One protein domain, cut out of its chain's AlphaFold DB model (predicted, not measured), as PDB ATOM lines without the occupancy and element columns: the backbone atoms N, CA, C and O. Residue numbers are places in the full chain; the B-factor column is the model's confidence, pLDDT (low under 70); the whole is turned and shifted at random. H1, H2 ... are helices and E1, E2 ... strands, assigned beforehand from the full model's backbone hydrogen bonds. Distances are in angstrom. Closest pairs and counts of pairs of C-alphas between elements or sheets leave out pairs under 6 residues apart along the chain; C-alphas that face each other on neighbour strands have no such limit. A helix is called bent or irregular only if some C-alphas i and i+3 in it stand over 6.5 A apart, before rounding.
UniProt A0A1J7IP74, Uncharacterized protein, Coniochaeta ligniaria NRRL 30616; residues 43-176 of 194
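AT A GLANCE: This is residues 43 to 176 of the 194 residues of an uncharacterized protein of Coniochaeta ligniaria NRRL 30616 (UniProt A0A1J7IP74). Two parts stand at opposite ends of the domain: a two-stranded ribbon, E1 and E2, with helix H4 packed along E1, and an up-and-down bundle of three helices, H3, H5 and H6. Residues 96 to 111 run between them through the middle, and two short helices, H1 and H2, make a corner off to one side. The 134 printed residues follow the order E1 H1 H2 H3 H4 E2 H5 H6; the sheet E1 - E2 is antiparallel, and the class is mostly helix, though under half of the residues are in named elements. The whole is compact, with a radius of gyration of the C-alphas of 15.2 A and spans of 41 by 32 by 29 A.

IN THESE COORDINATES: Find C-alpha 44 at (47.049, 20.174, -9.049), where E1, residues 44 to 49, begins; it is 16.4 A long. E2, residues 136 to 141, measures 16.8 A, and H4, residues 112 to 124, 18.8 A. H3, residues 84 to 95, measures 16.3 A. H5, residues 153 to 163, measures 15.8 A and is irregular, with C-alphas 159 and 162 7.6 A apart. H6, residues 165 to 174, measures 14.3 A and ends at C-alpha 174 at (44.444, 27.063, 11.279). H1 is residues 65 to 68 and H2 residues 72 to 75.

HOW THE PARTS SIT: Look first at E1 and E2, antiparallel at 158 degrees: N 47 and O 138 are 2.9 A apart, within hydrogen-bond range. The closest C-alphas of E1 and H4, Val 48 and Ala 115, are 6.3 A apart. In the bundle, H5 and H6 form a helical hairpin, opposite ways at a shallow tilt of 32 degrees, only just short of steep; their closest C-alphas, Arg 161 and Arg 168, are 4.5 A apart. H3 touches H5 at a steep tilt of 42 degrees, opposite ways, closest at C-alphas 85 and 163, 5.0 A. With residues 88 to 92 alone H3 touches H6, closest at C-alphas 92 and 167, 5.1 A. H1 and H2 touch only at the corner, closest at C-alphas 66 and 74, 4.8 A. Every O i to N i+4 pair is within hydrogen-bond range in H3, H4 and H6, and 5 of 7 in H5; H1 and H2 are too short for such a pair.

THE WHOLE: The C-alphas farthest apart, of Ala 82 and Glu 133, are 41.9 A from each other. The links E1 to H1, H3 to H4, H4 to E2 and E2 to H5 are long. The printed part has no cut, and no printed residue is under 70 in pLDDT.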
ATOM      1  N   ARG A  43      49.906  17.807  -7.038       90.50
ATOM      2  CA  ARG A  43      50.008  17.807  -8.509       90.50
ATOM      3  C   ARG A  43      49.125  18.869  -9.165       90.50
ATOM      4  O   ARG A  43      49.489  19.387 -10.213       90.50
ATOM      5  N   TYR A  44      47.977  19.167  -8.558       92.12
ATOM      6  CA  TYR A  44      47.049  20.174  -9.049       92.12
ATOM      7  C   TYR A  44      46.788  21.240  -7.998       92.12
ATOM      8  O   TYR A  44      46.526  20.934  -6.831       92.12
ATOM      9  N   LEU A  45      46.796  22.491  -8.448       94.50
ATOM     10  CA  LEU A  45      46.353  23.636  -7.671       94.50
ATOM     11  C   LEU A  45      45.205  24.336  -8.385       94.50
ATOM     12  O   LEU A  45      45.137  24.392  -9.613       94.50
ATOM     13  N   PHE A  46      44.305  24.888  -7.581       94.81
ATOM     14  CA  PHE A  46      43.091  25.549  -8.023       94.81
ATOM     15  C   PHE A  46      43.105  27.004  -7.567       94.81
ATOM     16  O   PHE A  46      43.458  27.314  -6.424       94.81
ATOM     17  N   ARG A  47      42.671  27.904  -8.444       93.62
ATOM     18  CA  ARG A  47      42.497  29.323  -8.139       93.62
ATOM     19  C   ARG A  47      41.171  29.806  -8.684       93.62
ATOM     20  O   ARG A  47      40.912  29.723  -9.878       93.62
ATOM     21  N   VAL A  48      40.362  30.373  -7.803       93.00
ATOM     22  CA  VAL A  48      39.161  31.110  -8.193       93.00
ATOM     23  C   VAL A  48      39.529  32.578  -8.330       93.00
ATOM     24  O   VAL A  48      40.194  33.130  -7.451       93.00
ATOM     25  N   PHE A  49      39.102  33.210  -9.416       92.19
ATOM     26  CA  PHE A  49      39.338  34.630  -9.642       92.19
ATOM     27  C   PHE A  49      38.137  35.312 -10.301       92.19
ATOM     28  O   PHE A  49      37.303  34.687 -10.954       92.19
ATOM     29  N   THR A  50      38.069  36.623 -10.103       91.31
ATOM     30  CA  THR A  50      37.035  37.530 -10.615       91.31
ATOM     31  C   THR A  50      37.708  38.779 -11.190       91.31
ATOM     32  O   THR A  50      38.867  39.051 -10.855       91.31
ATOM     33  N   PRO A  51      37.007  39.620 -11.973       89.19
ATOM     34  CA  PRO A  51      37.532  40.918 -12.407       89.19
ATOM     35  C   PRO A  51      37.931  41.864 -11.258       89.19
ATOM     36  O   PRO A  51      38.620  42.855 -11.490       89.19
ATOM     37  N   ARG A  52      37.485  41.585 -10.025       88.06
ATOM     38  CA  ARG A  52      37.806  42.352  -8.810       88.06
ATOM     39  C   ARG A  52      38.952  41.761  -7.993       88.06
ATOM     40  O   ARG A  52      39.375  42.373  -7.016       88.06
ATOM     41  N   SER A  53      39.456  40.588  -8.368       87.19
ATOM     42  CA  SER A  53      40.645  40.018  -7.738       87.19
ATOM     43  C   SER A  53      41.826  40.988  -7.872       87.19
ATOM     44  O   SER A  53      41.991  41.643  -8.898       87.19
ATOM     45  N   GLN A  54      42.652  41.103  -6.826       84.69
ATOM     46  CA  GLN A  54      43.770  42.059  -6.832       84.69
ATOM     47  C   GLN A  54      44.853  41.697  -7.863       84.69
ATOM     48  O   GLN A  54      45.463  42.578  -8.466       84.69
ATOM     49  N   GLY A  55      45.086  40.397  -8.060       84.94
ATOM     50  CA  GLY A  55      45.931  39.883  -9.136       84.94
ATOM     51  C   GLY A  55      45.162  39.726 -10.448       84.94
ATOM     52  O   GLY A  55      43.932  39.701 -10.454       84.94
ATOM     53  N   THR A  56      45.889  39.553 -11.547       86.81
ATOM     54  CA  THR A  56      45.305  39.292 -12.870       86.81
ATOM     55  C   THR A  56      45.555  37.844 -13.260       86.81
ATOM     56  O   THR A  56      46.684  37.371 -13.173       86.81
ATOM     57  N   THR A  57      44.518  37.155 -13.727       87.31
ATOM     58  CA  THR A  57      44.643  35.820 -14.317       87.31
ATOM     59  C   THR A  57      44.074  35.849 -15.732       87.31
ATOM     60  O   THR A  57      42.940  36.281 -15.932       87.31
ATOM     61  N   THR A  58      44.880  35.439 -16.707       84.44
ATOM     62  CA  THR A  58      44.500  35.221 -18.109       84.44
ATOM     63  C   THR A  58      44.693  33.745 -18.460       84.44
ATOM     64  O   THR A  58      45.116  32.961 -17.612       84.44
ATOM     65  N   SER A  59      44.410  33.358 -19.706       77.00
ATOM     66  CA  SER A  59      44.712  32.007 -20.203       77.00
ATOM     67  C   SER A  59      46.206  31.663 -20.168       77.00
ATOM     68  O   SER A  59      46.551  30.491 -20.139       77.00
ATOM     69  N   SER A  60      47.086  32.668 -20.159       79.00
ATOM     70  CA  SER A  60      48.540  32.495 -20.238       79.00
ATOM     71  C   SER A  60      49.304  32.912 -18.981       79.00
ATOM     72  O   SER A  60      50.443  32.499 -18.809       79.00
ATOM     73  N   TRP A  61      48.717  33.725 -18.096       83.50
ATOM     74  CA  TRP A  61      49.444  34.296 -16.960       83.50
ATOM     75  C   TRP A  61      48.613  34.366 -15.689       83.50
ATOM     76  O   TRP A  61      47.446  34.754 -15.704       83.50
ATOM     77  N   VAL A  62      49.274  34.128 -14.556       89.12
ATOM     78  CA  VAL A  62      48.776  34.498 -13.230       89.12
ATOM     79  C   VAL A  62      49.748  35.494 -12.614       89.12
ATOM     80  O   VAL A  62      50.868  35.149 -12.257       89.12
ATOM     81  N   LYS A  63      49.312  36.745 -12.485       90.12
ATOM     82  CA  LYS A  63      50.104  37.843 -11.929       90.12
ATOM     83  C   LYS A  63      49.550  38.246 -10.573       90.12
ATOM     84  O   LYS A  63      48.342  38.445 -10.412       90.12
ATOM     85  N   SER A  64      50.440  38.416  -9.602       89.88
ATOM     86  CA  SER A  64      50.132  39.133  -8.367       89.88
ATOM     87  C   SER A  64      49.782  40.595  -8.664       89.88
ATOM     88  O   SER A  64      49.943  41.078  -9.788       89.88
ATOM     89  N   ARG A  65      49.300  41.322  -7.654       88.62
ATOM     90  CA  ARG A  65      49.007  42.753  -7.800       88.62
ATOM     91  C   ARG A  65      50.251  43.540  -8.217       88.62
ATOM     92  O   ARG A  65      50.186  44.335  -9.146       88.62
ATOM     93  N   GLU A  66      51.383  43.271  -7.578       87.56
ATOM     94  CA  GLU A  66      52.645  43.952  -7.880       87.56
ATOM     95  C   GLU A  66      53.166  43.593  -9.277       87.56
ATOM     96  O   GLU A  66      53.547  44.478 -10.045       87.56
ATOM     97  N   ALA A  67      53.091  42.315  -9.670       87.31
ATOM     98  CA  ALA A  67      53.498  41.877 -11.008       87.31
ATOM     99  C   ALA A  67      52.597  42.446 -12.120       87.31
ATOM    100  O   ALA A  67      53.065  42.716 -13.224       87.31
ATOM    101  N   ARG A  68      51.306  42.684 -11.842       85.38
ATOM    102  CA  ARG A  68      50.388  43.361 -12.775       85.38
ATOM    103  C   ARG A  68      50.846  44.787 -13.094       85.38
ATOM    104  O   ARG A  68      50.672  45.230 -14.226       85.38
ATOM    105  N   HIS A  69      51.393  45.488 -12.107       85.06
ATOM    106  CA  HIS A  69      51.857  46.869 -12.241       85.06
ATOM    107  C   HIS A  69      53.358  46.981 -12.545       85.06
ATOM    108  O   HIS A  69      53.863  48.093 -12.655       85.06
ATOM    109  N   ASN A  70      54.054  45.848 -12.710       82.75
ATOM    110  CA  ASN A  70      55.493  45.767 -12.966       82.75
ATOM    111  C   ASN A  70      56.329  46.587 -11.964       82.75
ATOM    112  O   ASN A  70      57.263  47.298 -12.335       82.75
ATOM    113  N   THR A  71      55.954  46.537 -10.685       84.31
ATOM    114  CA  THR A  71      56.672  47.253  -9.623       84.31
ATOM    115  C   THR A  71      57.973  46.530  -9.273       84.31
ATOM    116  O   THR A  71      58.093  45.318  -9.461       84.31
ATOM    117  N   ALA A  72      58.952  47.242  -8.707       81.56
ATOM    118  CA  ALA A  72      60.208  46.626  -8.268       81.56
ATOM    119  C   ALA A  72      59.975  45.508  -7.232       81.56
ATOM    120  O   ALA A  72      60.612  44.459  -7.300       81.56
ATOM    121  N   CYS A  73      58.995  45.688  -6.339       80.38
ATOM    122  CA  CYS A  73      58.618  44.706  -5.319       80.38
ATOM    123  C   CYS A  73      58.102  43.384  -5.909       80.38
ATOM    124  O   CYS A  73      58.155  42.354  -5.240       80.38
ATOM    125  N   SER A  74      57.638  43.374  -7.166       82.88
ATOM    126  CA  SER A  74      57.145  42.154  -7.821       82.88
ATOM    127  C   SER A  74      58.210  41.066  -7.989       82.88
ATOM    128  O   SER A  74      57.857  39.890  -8.026       82.88
ATOM    129  N   LYS A  75      59.495  41.449  -8.030       85.00
ATOM    130  CA  LYS A  75      60.647  40.557  -8.257       85.00
ATOM    131  C   LYS A  75      61.447  40.254  -6.989       85.00
ATOM    132  O   LYS A  75      62.505  39.637  -7.068       85.00
ATOM    133  N   VAL A  76      60.978  40.709  -5.827       87.00
ATOM    134  CA  VAL A  76      61.688  40.533  -4.558       87.00
ATOM    135  C   VAL A  76      61.133  39.316  -3.836       87.00
ATOM    136  O   VAL A  76      59.962  39.291  -3.464       87.00
ATOM    137  N   ASP A  77      61.978  38.314  -3.619       89.69
ATOM    138  CA  ASP A  77      61.616  37.164  -2.796       89.69
ATOM    139  C   ASP A  77      61.271  37.613  -1.365       89.69
ATOM    140  O   ASP A  77      61.974  38.424  -0.757       89.69
ATOM    141  N   ILE A  78      60.191  37.060  -0.816       90.12
ATOM    142  CA  ILE A  78      59.718  37.345   0.539       90.12
ATOM    143  C   ILE A  78      60.787  37.032   1.595       90.12
ATOM    144  O   ILE A  78      60.855  37.704   2.622       90.12
ATOM    145  N   PHE A  79      61.659  36.053   1.338       89.12
ATOM    146  CA  PHE A  79      62.748  35.696   2.249       89.12
ATOM    147  C   PHE A  79      63.949  36.646   2.176       89.12
ATOM    148  O   PHE A  79      64.736  36.694   3.122       89.12
ATOM    149  N   ALA A  80      64.077  37.427   1.099       87.56
ATOM    150  CA  ALA A  80      65.155  38.397   0.914       87.56
ATOM    151  C   ALA A  80      64.859  39.766   1.555       87.56
ATOM    152  O   ALA A  80      65.756  40.602   1.676       87.56
ATOM    153  N   GLN A  81      63.615  40.019   1.966       82.38
ATOM    154  CA  GLN A  81      63.218  41.285   2.579       82.38
ATOM    155  C   GLN A  81      63.706  41.401   4.034       82.38
ATOM    156  O   GLN A  81      63.632  40.456   4.822       82.38
ATOM    157  N   ALA A  82      64.196  42.591   4.399       80.00
ATOM    158  CA  ALA A  82      64.801  42.841   5.707       80.00
ATOM    159  C   ALA A  82      63.768  43.017   6.836       80.00
ATOM    160  O   ALA A  82      63.987  42.530   7.951       80.00
ATOM    161  N   ASP A  83      62.642  43.686   6.567       91.62
ATOM    162  CA  ASP A  83      61.634  43.980   7.587       91.62
ATOM    163  C   ASP A  83      60.693  42.787   7.814       91.62
ATOM    164  O   ASP A  83      59.679  42.585   7.146       91.62
ATOM    165  N   ARG A  84      61.029  41.972   8.817       92.56
ATOM    166  CA  ARG A  84      60.244  40.784   9.182       92.56
ATOM    167  C   ARG A  84      58.857  41.115   9.723       92.56
ATOM    168  O   ARG A  84      57.971  40.268   9.612       92.56
ATOM    169  N   GLN A  85      58.677  42.282  10.337       94.50
ATOM    170  CA  GLN A  85      57.388  42.697  10.881       94.50
ATOM    171  C   GLN A  85      56.457  43.130   9.750       94.50
ATOM    172  O   GLN A  85      55.308  42.686   9.708       94.50
ATOM    173  N   GLU A  86      56.961  43.910   8.795       92.25
ATOM    174  CA  GLU A  86      56.220  44.286   7.591       92.25
ATOM    175  C   GLU A  86      55.770  43.047   6.805       92.25
ATOM    176  O   GLU A  86      54.587  42.910   6.480       92.25
ATOM    177  N   ILE A  87      56.675  42.084   6.597       92.81
ATOM    178  CA  ILE A  87      56.358  40.812   5.932       92.81
ATOM    179  C   ILE A  87      55.276  40.042   6.697       92.81
ATOM    180  O   ILE A  87      54.322  39.548   6.095       92.81
ATOM    181  N   ALA A  88      55.387  39.939   8.024       94.69
ATOM    182  CA  ALA A  88      54.411  39.224   8.842       94.69
ATOM    183  C   ALA A  88      53.009  39.845   8.728       94.69
ATOM    184  O   ALA A  88      52.018  39.134   8.528       94.69
ATOM    185  N   GLN A  89      52.928  41.175   8.773       93.75
ATOM    186  CA  GLN A  89      51.677  41.903   8.582       93.75
ATOM    187  C   GLN A  89      51.129  41.728   7.160       93.75
ATOM    188  O   GLN A  89      49.928  41.507   6.989       93.75
ATOM    189  N   MET A  90      51.993  41.780   6.144       93.38
ATOM    190  CA  MET A  90      51.631  41.550   4.746       93.38
ATOM    191  C   MET A  90      51.061  40.139   4.538       93.38
ATOM    192  O   MET A  90      49.989  40.003   3.944       93.38
ATOM    193  N   ILE A  91      51.708  39.099   5.081       94.12
ATOM    194  CA  ILE A  91      51.217  37.711   5.045       94.12
ATOM    195  C   ILE A  91      49.852  37.618   5.736       94.12
ATOM    196  O   ILE A  91      48.916  37.044   5.179       94.12
ATOM    197  N   ASN A  92      49.702  38.200   6.929       94.56
ATOM    198  CA  ASN A  92      48.438  38.167   7.666       94.56
ATOM    199  C   ASN A  92      47.295  38.835   6.882       94.56
ATOM    200  O   ASN A  92      46.201  38.273   6.798       94.56
ATOM    201  N   ARG A  93      47.545  40.000   6.266       92.69
ATOM    202  CA  ARG A  93      46.565  40.672   5.395       92.69
ATOM    203  C   ARG A  93      46.206  39.804   4.190       92.69
ATOM    204  O   ARG A  93      45.019  39.608   3.927       92.69
ATOM    205  N   HIS A  94      47.212  39.234   3.519       92.25
ATOM    206  CA  HIS A  94      47.030  38.368   2.354       92.25
ATOM    207  C   HIS A  94      46.133  37.163   2.667       92.25
ATOM    208  O   HIS A  94      45.132  36.934   1.989       92.25
ATOM    209  N   LEU A  95      46.454  36.422   3.732       92.00
ATOM    210  CA  LEU A  95      45.756  35.189   4.109       92.00
ATOM    211  C   LEU A  95      44.334  35.416   4.631       92.00
ATOM    212  O   LEU A  95      43.528  34.486   4.642       92.00
ATOM    213  N   ARG A  96      44.023  36.638   5.070       90.44
ATOM    214  CA  ARG A  96      42.681  37.051   5.501       90.44
ATOM    215  C   ARG A  96      41.893  37.766   4.403       90.44
ATOM    216  O   ARG A  96      40.780  38.210   4.672       90.44
ATOM    217  N   TRP A  97      42.466  37.899   3.205       85.94
ATOM    218  CA  TRP A  97      41.896  38.668   2.094       85.94
ATOM    219  C   TRP A  97      41.499  40.098   2.494       85.94
ATOM    220  O   TRP A  97      40.468  40.625   2.070       85.94
ATOM    221  N   ILE A  98      42.321  40.727   3.337       86.81
ATOM    222  CA  ILE A  98      42.151  42.118   3.757       86.81
ATOM    223  C   ILE A  98      42.862  43.013   2.740       86.81
ATOM    224  O   ILE A  98      43.989  42.733   2.331       86.81
ATOM    225  N   GLU A  99      42.202  44.096   2.329       78.44
ATOM    226  CA  GLU A  99      42.828  45.114   1.483       78.44
ATOM    227  C   GLU A  99      44.017  45.760   2.207       78.44
ATOM    228  O   GLU A  99      43.975  46.020   3.406       78.44
ATOM    229  N   GLY A 100      45.092  46.017   1.475       74.88
ATOM    230  CA  GLY A 100      46.302  46.632   2.006       74.88
ATOM    231  C   GLY A 100      47.274  46.931   0.880       74.88
ATOM    232  O   GLY A 100      46.889  46.884  -0.292       74.88
ATOM    233  N   ASP A 101      48.523  47.223   1.223       73.00
ATOM    234  CA  ASP A 101      49.577  47.420   0.230       73.00
ATOM    235  C   ASP A 101      49.774  46.173  -0.625       73.00
ATOM    236  O   ASP A 101      49.476  45.045  -0.213       73.00
ATOM    237  N   GLY A 102      50.181  46.393  -1.870       72.06
ATOM    238  CA  GLY A 102      50.306  45.302  -2.811       72.06
ATOM    239  C   GLY A 102      51.488  44.411  -2.460       72.06
ATOM    240  O   GLY A 102      52.527  44.854  -1.985       72.06
ATOM    241  N   HIS A 103      51.292  43.120  -2.682       82.06
ATOM    242  CA  HIS A 103      52.283  42.086  -2.447       82.06
ATOM    243  C   HIS A 103      52.421  41.221  -3.694       82.06
ATOM    244  O   HIS A 103      51.492  41.103  -4.507       82.06
ATOM    245  N   ASN A 104      53.555  40.545  -3.817       88.00
ATOM    246  CA  ASN A 104      53.829  39.657  -4.940       88.00
ATOM    247  C   ASN A 104      53.219  38.248  -4.791       88.00
ATOM    248  O   ASN A 104      53.451  37.395  -5.639       88.00
ATOM    249  N   LEU A 105      52.373  38.024  -3.778       91.00
ATOM    250  CA  LEU A 105      51.713  36.740  -3.527       91.00
ATOM    251  C   LEU A 105      50.402  36.546  -4.301       91.00
ATOM    252  O   LEU A 105      49.628  37.480  -4.541       91.00
ATOM    253  N   VAL A 106      50.127  35.282  -4.617       92.00
ATOM    254  CA  VAL A 106      48.924  34.788  -5.291       92.00
ATOM    255  C   VAL A 106      48.433  33.559  -4.531       92.00
ATOM    256  O   VAL A 106      49.168  32.589  -4.382       92.00
ATOM    257  N   SER A 107      47.185  33.582  -4.061       92.31
ATOM    258  CA  SER A 107      46.617  32.443  -3.336       92.31
ATOM    259  C   SER A 107      46.180  31.317  -4.278       92.31
ATOM    260  O   SER A 107      45.555  31.573  -5.316       92.31
ATOM    261  N   TRP A 108      46.448  30.087  -3.840       94.56
ATOM    262  CA  TRP A 108      46.059  28.820  -4.456       94.56
ATOM    263  C   TRP A 108      45.471  27.888  -3.392       94.56
ATOM    264  O   TRP A 108      45.785  28.018  -2.208       94.56
ATOM    265  N   THR A 109      44.632  26.936  -3.797       94.19
ATOM    266  CA  THR A 109      44.164  25.838  -2.938       94.19
ATOM    267  C   THR A 109      44.448  24.494  -3.592       94.19
ATOM    268  O   THR A 109      44.423  24.376  -4.813       94.19
ATOM    269  N   SER A 110      44.679  23.465  -2.784       93.75
ATOM    270  CA  SER A 110      44.801  22.077  -3.235       93.75
ATOM    271  C   SER A 110      43.477  21.308  -3.207       93.75
ATOM    272  O   SER A 110      43.418  20.159  -3.638       93.75
ATOM    273  N   PHE A 111      42.400  21.927  -2.716       93.62
ATOM    274  CA  PHE A 111      41.097  21.282  -2.569       93.62
ATOM    275  C   PHE A 111      40.080  21.872  -3.542       93.62
ATOM    276  O   PHE A 111      39.571  22.975  -3.334       93.62
ATOM    277  N   LEU A 112      39.715  21.096  -4.565       94.31
ATOM    278  CA  LEU A 112      38.688  21.485  -5.537       94.31
ATOM    279  C   LEU A 112      37.358  21.829  -4.859       94.31
ATOM    280  O   LEU A 112      36.741  22.838  -5.187       94.31
ATOM    281  N   LEU A 113      36.938  21.039  -3.866       95.62
ATOM    282  CA  LEU A 113      35.699  21.303  -3.136       95.62
ATOM    283  C   LEU A 113      35.714  22.687  -2.470       95.62
ATOM    284  O   LEU A 113      34.720  23.405  -2.528       95.62
ATOM    285  N   PHE A 114      36.850  23.088  -1.890       94.81
ATOM    286  CA  PHE A 114      36.996  24.423  -1.315       94.81
ATOM    287  C   PHE A 114      36.877  25.509  -2.390       94.81
ATOM    288  O   PHE A 114      36.171  26.491  -2.175       94.81
ATOM    289  N   ALA A 115      37.506  25.323  -3.557       95.06
ATOM    290  CA  ALA A 115      37.379  26.254  -4.677       95.06
ATOM    291  C   ALA A 115      35.915  26.403  -5.132       95.06
ATOM    292  O   ALA A 115      35.433  27.521  -5.288       95.06
ATOM    293  N   LEU A 116      35.176  25.296  -5.260       94.12
ATOM    294  CA  LEU A 116      33.761  25.313  -5.642       94.12
ATOM    295  C   LEU A 116      32.886  26.024  -4.601       94.12
ATOM    296  O   LEU A 116      32.090  26.890  -4.952       94.12
ATOM    297  N   VAL A 117      33.062  25.717  -3.311       95.19
ATOM    298  CA  VAL A 117      32.350  26.418  -2.229       95.19
ATOM    299  C   VAL A 117      32.676  27.913  -2.243       95.19
ATOM    300  O   VAL A 117      31.786  28.744  -2.061       95.19
ATOM    301  N   TYR A 118      33.931  28.273  -2.513       92.62
ATOM    302  CA  TYR A 118      34.353  29.665  -2.583       92.62
ATOM    303  C   TYR A 118      33.726  30.426  -3.766       92.62
ATOM    304  O   TYR A 118      33.366  31.589  -3.601       92.62
ATOM    305  N   ILE A 119      33.489  29.777  -4.914       92.50
ATOM    306  CA  ILE A 119      32.720  30.364  -6.032       92.50
ATOM    307  C   ILE A 119      31.315  30.772  -5.567       92.50
ATOM    308  O   ILE A 119      30.883  31.904  -5.798       92.50
ATOM    309  N   PHE A 120      30.609  29.883  -4.863       91.06
ATOM    310  CA  PHE A 120      29.280  30.194  -4.327       91.06
ATOM    311  C   PHE A 120      29.329  31.275  -3.245       91.06
ATOM    312  O   PHE A 120      28.461  32.149  -3.214       91.06
ATOM    313  N   HIS A 121      30.364  31.267  -2.400       90.88
ATOM    314  CA  HIS A 121      30.593  32.332  -1.429       90.88
ATOM    315  C   HIS A 121      30.761  33.695  -2.114       90.88
ATOM    316  O   HIS A 121      30.086  34.647  -1.730       90.88
ATOM    317  N   LEU A 122      31.602  33.796  -3.151       89.12
ATOM    318  CA  LEU A 122      31.799  35.030  -3.920       89.12
ATOM    319  C   LEU A 122      30.503  35.513  -4.570       89.12
ATOM    320  O   LEU A 122      30.215  36.706  -4.546       89.12
ATOM    321  N   ARG A 123      29.689  34.589  -5.094       86.81
ATOM    322  CA  ARG A 123      28.389  34.919  -5.685       86.81
ATOM    323  C   ARG A 123      27.402  35.487  -4.663       86.81
ATOM    324  O   ARG A 123      26.657  36.407  -4.992       86.81
ATOM    325  N   ALA A 124      27.376  34.933  -3.453       87.38
ATOM    326  CA  ALA A 124      26.524  35.419  -2.370       87.38
ATOM    327  C   ALA A 124      27.054  36.722  -1.740       87.38
ATOM    328  O   ALA A 124      26.290  37.487  -1.150       87.38
ATOM    329  N   ASN A 125      28.358  36.983  -1.853       82.00
ATOM    330  CA  ASN A 125      29.008  38.132  -1.245       82.00
ATOM    331  C   ASN A 125      28.698  39.431  -2.011       82.00
ATOM    332  O   ASN A 125      29.078  39.628  -3.166       82.00
ATOM    333  N   THR A 126      28.066  40.383  -1.324       76.94
ATOM    334  CA  THR A 126      27.678  41.682  -1.890       76.94
ATOM    335  C   THR A 126      28.848  42.635  -2.149       76.94
ATOM    336  O   THR A 126      28.613  43.729  -2.668       76.94
ATOM    337  N   ARG A 127      30.082  42.278  -1.764       78.94
ATOM    338  CA  ARG A 127      31.291  43.095  -1.959       78.94
ATOM    339  C   ARG A 127      31.882  42.950  -3.360       78.94
ATOM    340  O   ARG A 127      32.222  43.958  -3.966       78.94
ATOM    341  N   ASP A 128      31.994  41.726  -3.875       81.19
ATOM    342  CA  ASP A 128      32.581  41.465  -5.197       81.19
ATOM    343  C   ASP A 128      31.587  41.812  -6.323       81.19
ATOM    344  O   ASP A 128      31.938  42.507  -7.279       81.19
ATOM    345  N   ARG A 129      30.316  41.411  -6.153       82.94
ATOM    346  CA  ARG A 129      29.195  41.650  -7.088       82.94
ATOM    347  C   ARG A 129      29.446  41.184  -8.527       82.94
ATOM    348  O   ARG A 129      28.675  41.569  -9.412       82.94
ATOM    349  N   SER A 130      30.474  40.377  -8.792       86.75
ATOM    350  CA  SER A 130      30.668  39.816 -10.126       86.75
ATOM    351  C   SER A 130      29.488  38.921 -10.485       86.75
ATOM    352  O   SER A 130      28.870  38.259  -9.636       86.75
ATOM    353  N   LYS A 131      29.140  38.917 -11.771       89.00
ATOM    354  CA  LYS A 131      28.178  37.946 -12.283       89.00
ATOM    355  C   LYS A 131      28.804  36.554 -12.241       89.00
ATOM    356  O   LYS A 131      30.027  36.426 -12.229       89.00
ATOM    357  N   PHE A 132      27.972  35.518 -12.203       87.31
ATOM    358  CA  PHE A 132      28.466  34.147 -12.080       87.31
ATOM    359  C   PHE A 132      29.384  33.770 -13.254       87.31
ATOM    360  O   PHE A 132      30.426  33.166 -13.040       87.31
ATOM    361  N   GLU A 133      29.079  34.252 -14.461       89.31
ATOM    362  CA  GLU A 133      29.855  34.028 -15.691       89.31
ATOM    363  C   GLU A 133      31.228  34.723 -15.678       89.31
ATOM    364  O   GLU A 133      32.058  34.499 -16.553       89.31
ATOM    365  N   GLN A 134      31.474  35.599 -14.701       89.88
ATOM    366  CA  GLN A 134      32.742  36.304 -14.519       89.88
ATOM    367  C   GLN A 134      33.604  35.670 -13.419       89.88
ATOM    368  O   GLN A 134      34.745  36.097 -13.222       89.88
ATOM    369  N   ILE A 135      33.081  34.676 -12.694       91.75
ATOM    370  CA  ILE A 135      33.839  33.914 -11.704       91.75
ATOM    371  C   ILE A 135      34.472  32.728 -12.422       91.75
ATOM    372  O   ILE A 135      33.784  31.850 -12.930       91.75
ATOM    373  N   ASN A 136      35.797  32.709 -12.457       91.94
ATOM    374  CA  ASN A 136      36.561  31.735 -13.220       91.94
ATOM    375  C   ASN A 136      37.352  30.822 -12.284       91.94
ATOM    376  O   ASN A 136      37.865  31.269 -11.253       91.94
ATOM    377  N   LEU A 137      37.473  29.550 -12.666       92.75
ATOM    378  CA  LEU A 137      38.305  28.555 -11.998       92.75
ATOM    379  C   LEU A 137      39.504  28.227 -12.891       92.75
ATOM    380  O   LEU A 137      39.347  27.677 -13.973       92.75
ATOM    381  N   CYS A 138      40.699  28.558 -12.417       92.00
ATOM    382  CA  CYS A 138      41.965  28.161 -13.018       92.00
ATOM    383  C   CYS A 138      42.478  26.897 -12.322       92.00
ATOM    384  O   CYS A 138      42.442  26.804 -11.089       92.00
ATOM    385  N   ILE A 139      42.953  25.943 -13.119       92.00
ATOM    386  CA  ILE A 139      43.561  24.694 -12.666       92.00
ATOM    387  C   ILE A 139      44.940  24.621 -13.304       92.00
ATOM    388  O   ILE A 139      45.056  24.797 -14.513       92.00
ATOM    389  N   ILE A 140      45.967  24.361 -12.503       90.38
ATOM    390  CA  ILE A 140      47.333  24.192 -13.003       90.38
ATOM    391  C   ILE A 140      47.907  22.854 -12.554       90.38
ATOM    392  O   ILE A 140      47.614  22.390 -11.449       90.38
ATOM    393  N   GLY A 141      48.731  22.254 -13.411       90.19
ATOM    394  CA  GLY A 141      49.632  21.171 -13.036       90.19
ATOM    395  C   GLY A 141      50.921  21.759 -12.475       90.19
ATOM    396  O   GLY A 141      51.545  22.584 -13.124       90.19
ATOM    397  N   THR A 142      51.330  21.368 -11.272       89.50
ATOM    398  CA  THR A 142      52.523  21.944 -10.622       89.50
ATOM    399  C   THR A 142      53.834  21.387 -11.170       89.50
ATOM    400  O   THR A 142      54.865  22.033 -11.038       89.50
ATOM    401  N   SER A 143      53.796  20.240 -11.856       86.56
ATOM    402  CA  SER A 143      54.973  19.588 -12.449       86.56
ATOM    403  C   SER A 143      55.590  20.339 -13.631       86.56
ATOM    404  O   SER A 143      56.688  19.994 -14.046       86.56
ATOM    405  N   THR A 144      54.886  21.318 -14.202       84.38
ATOM    406  CA  THR A 144      55.379  22.137 -15.322       84.38
ATOM    407  C   THR A 144      56.067  23.420 -14.853       84.38
ATOM    408  O   THR A 144      56.502  24.214 -15.680       84.38
ATOM    409  N   PHE A 145      56.130  23.664 -13.541       86.00
ATOM    410  CA  PHE A 145      56.752  24.852 -12.964       86.00
ATOM    411  C   PHE A 145      58.103  24.498 -12.334       86.00
ATOM    412  O   PHE A 145      58.272  23.371 -11.864       86.00
ATOM    413  N   PRO A 146      59.052  25.451 -12.285       86.50
ATOM    414  CA  PRO A 146      60.274  25.286 -11.511       86.50
ATOM    415  C   PRO A 146      59.992  24.946 -10.044       86.50
ATOM    416  O   PRO A 146      58.939  25.288  -9.493       86.50
ATOM    417  N   GLU A 147      60.969  24.309  -9.403       84.50
ATOM    418  CA  GLU A 147      60.949  24.085  -7.960       84.50
ATOM    419  C   GLU A 147      60.810  25.414  -7.199       84.50
ATOM    420  O   GLU A 147      61.153  26.491  -7.694       84.50
ATOM    421  N   ASP A 148      60.238  25.333  -6.000       86.50
ATOM    422  CA  ASP A 148      60.048  26.458  -5.082       86.50
ATOM    423  C   ASP A 148      59.194  27.632  -5.600       86.50
ATOM    424  O   ASP A 148      59.151  28.690  -4.978       86.50
ATOM    425  N   VAL A 149      58.435  27.479  -6.689       89.19
ATOM    426  CA  VAL A 149      57.451  28.498  -7.126       89.19
ATOM    427  C   VAL A 149      56.202  28.510  -6.235       89.19
ATOM    428  O   VAL A 149      55.516  29.527  -6.106       89.19
ATOM    429  N   PHE A 150      55.907  27.384  -5.581       90.69
ATOM    430  CA  PHE A 150      54.787  27.244  -4.659       90.69
ATOM    431  C   PHE A 150      55.281  26.989  -3.242       90.69
ATOM    432  O   PHE A 150      56.196  26.206  -3.006       90.69
ATOM    433  N   LEU A 151      54.608  27.615  -2.283       89.44
ATOM    434  CA  LEU A 151      54.909  27.492  -0.866       89.44
ATOM    435  C   LEU A 151      53.604  27.370  -0.082       89.44
ATOM    436  O   LEU A 151      52.613  28.043  -0.378       89.44
ATOM    437  N   ARG A 152      53.597  26.512   0.941       90.12
ATOM    438  CA  ARG A 152      52.439  26.369   1.827       90.12
ATOM    439  C   ARG A 152      52.326  27.570   2.753       90.12
ATOM    440  O   ARG A 152      53.296  27.991   3.382       90.12
ATOM    441  N   ASP A 153      51.104  28.058   2.920       91.19
ATOM    442  CA  ASP A 153      50.812  29.176   3.814       91.19
ATOM    443  C   ASP A 153      51.246  28.918   5.266       91.19
ATOM    444  O   ASP A 153      51.787  29.811   5.910       91.19
ATOM    445  N   LEU A 154      51.082  27.695   5.780       90.50
ATOM    446  CA  LEU A 154      51.513  27.307   7.126       90.50
ATOM    447  C   LEU A 154      53.021  27.448   7.344       90.50
ATOM    448  O   LEU A 154      53.435  27.757   8.463       90.50
ATOM    449  N   ASP A 155      53.839  27.227   6.317       90.12
ATOM    450  CA  ASP A 155      55.289  27.371   6.437       90.12
ATOM    451  C   ASP A 155      55.673  28.863   6.516       90.12
ATOM    452  O   ASP A 155      56.462  29.240   7.387       90.12
ATOM    453  N   LEU A 156      54.998  29.739   5.755       90.75
ATOM    454  CA  LEU A 156      55.106  31.198   5.916       90.75
ATOM    455  C   LEU A 156      54.627  31.674   7.294       90.75
ATOM    456  O   LEU A 156      55.328  32.423   7.973       90.75
ATOM    457  N   ILE A 157      53.453  31.219   7.741       93.06
ATOM    458  CA  ILE A 157      52.898  31.594   9.048       93.06
ATOM    459  C   ILE A 157      53.894  31.241  10.156       93.06
ATOM    460  O   ILE A 157      54.256  32.098  10.960       93.06
ATOM    461  N   ARG A 158      54.386  29.998  10.189       91.75
ATOM    462  CA  ARG A 158      55.339  29.535  11.212       91.75
ATOM    463  C   ARG A 158      56.617  30.357  11.236       91.75
ATOM    464  O   ARG A 158      57.154  30.597  12.316       91.75
ATOM    465  N   ARG A 159      57.085  30.793  10.065       90.81
ATOM    466  CA  ARG A 159      58.322  31.559   9.924       90.81
ATOM    467  C   ARG A 159      58.207  32.995  10.434       90.81
ATOM    468  O   ARG A 159      59.200  33.529  10.930       90.81
ATOM    469  N   TYR A 160      57.029  33.605  10.313       93.88
ATOM    470  CA  TYR A 160      56.827  35.026  10.612       93.88
ATOM    471  C   TYR A 160      55.925  35.302  11.826       93.88
ATOM    472  O   TYR A 160      55.865  36.439  12.287       93.88
ATOM    473  N   ARG A 161      55.283  34.286  12.423       94.50
ATOM    474  CA  ARG A 161      54.372  34.439  13.582       94.50
ATOM    475  C   ARG A 161      54.968  35.167  14.790       94.50
ATOM    476  O   ARG A 161      54.225  35.738  15.576       94.50
ATOM    477  N   SER A 162      56.286  35.115  14.993       95.19
ATOM    478  CA  SER A 162      56.949  35.799  16.114       95.19
ATOM    479  C   SER A 162      57.010  37.316  15.936       95.19
ATOM    480  O   SER A 162      57.353  38.012  16.884       95.19
ATOM    481  N   HIS A 163      56.706  37.811  14.737       95.56
ATOM    482  CA  HIS A 163      56.799  39.220  14.366       95.56
ATOM    483  C   HIS A 163      55.427  39.897  14.218       95.56
ATOM    484  O   HIS A 163      55.377  41.107  14.033       95.56
ATOM    485  N   ASP A 164      54.320  39.147  14.315       95.50
ATOM    486  CA  ASP A 164      52.959  39.692  14.276       95.50
ATOM    487  C   ASP A 164      51.984  38.821  15.090       95.50
ATOM    488  O   ASP A 164      51.776  37.637  14.808       95.50
ATOM    489  N   GLU A 165      51.355  39.413  16.110       95.44
ATOM    490  CA  GLU A 165      50.420  38.699  16.991       95.44
ATOM    491  C   GLU A 165      49.170  38.205  16.249       95.44
ATOM    492  O   GLU A 165      48.636  37.140  16.569       95.44
ATOM    493  N   SER A 166      48.716  38.942  15.230       94.62
ATOM    494  CA  SER A 166      47.533  38.572  14.443       94.62
ATOM    495  C   SER A 166      47.795  37.357  13.550       94.62
ATOM    496  O   SER A 166      46.911  36.505  13.401       94.62
ATOM    497  N   LEU A 167      49.009  37.247  13.006       94.94
ATOM    498  CA  LEU A 167      49.497  36.101  12.251       94.94
ATOM    499  C   LEU A 167      49.659  34.880  13.157       94.94
ATOM    500  O   LEU A 167      49.241  33.782  12.791       94.94
ATOM    501  N   ARG A 168      50.190  35.066  14.371       94.62
ATOM    502  CA  ARG A 168      50.249  34.001  15.383       94.62
ATOM    503  C   ARG A 168      48.856  33.488  15.746       94.62
ATOM    504  O   ARG A 168      48.629  32.282  15.741       94.62
ATOM    505  N   ALA A 169      47.907  34.387  15.992       93.38
ATOM    506  CA  ALA A 169      46.520  34.010  16.253       93.38
ATOM    507  C   ALA A 169      45.870  33.304  15.047       93.38
ATOM    508  O   ALA A 169      45.026  32.423  15.219       93.38
ATOM    509  N   PHE A 170      46.260  33.668  13.820       92.56
ATOM    510  CA  PHE A 170      45.815  32.982  12.607       92.56
ATOM    511  C   PHE A 170      46.365  31.551  12.514       92.56
ATOM    512  O   PHE A 170      45.631  30.650  12.107       92.56
ATOM    513  N   GLU A 171      47.610  31.311  12.943       93.69
ATOM    514  CA  GLU A 171      48.163  29.955  13.067       93.69
ATOM    515  C   GLU A 171      47.325  29.092  14.013       93.69
ATOM    516  O   GLU A 171      46.950  27.973  13.664       93.69
ATOM    517  N   ASP A 172      46.998  29.618  15.197       91.62
ATOM    518  CA  ASP A 172      46.216  28.889  16.197       91.62
ATOM    519  C   ASP A 172      44.829  28.507  15.656       91.62
ATOM    520  O   ASP A 172      44.373  27.380  15.870       91.62
ATOM    521  N   LEU A 173      44.192  29.403  14.886       89.12
ATOM    522  CA  LEU A 173      42.936  29.126  14.183       89.12
ATOM    523  C   LEU A 173      43.103  28.005  13.147       89.12
ATOM    524  O   LEU A 173      42.300  27.073  13.118       89.12
ATOM    525  N   ARG A 174      44.152  28.070  12.316       86.62
ATOM    526  CA  ARG A 174      44.444  27.063  11.279       86.62
ATOM    527  C   ARG A 174      44.750  25.686  11.861       86.62
ATOM    528  O   ARG A 174      44.375  24.682  11.267       86.62
ATOM    529  N   LEU A 175      45.410  25.637  13.016       88.69
ATOM    530  CA  LEU A 175      45.729  24.399  13.728       88.69
ATOM    531  C   LEU A 175      44.601  23.934  14.663       88.69
ATOM    532  O   LEU A 175      44.763  22.925  15.344       88.69
ATOM    533  N   ASN A 176      43.475  24.659  14.714       81.75
ATOM    534  CA  ASN A 176      42.348  24.399  15.613       81.75
ATOM    535  C   ASN A 176      42.768  24.270  17.094       81.75
ATOM    536  O   ASN A 176      42.209  23.480  17.862       81.75
TER     537      ASN A 176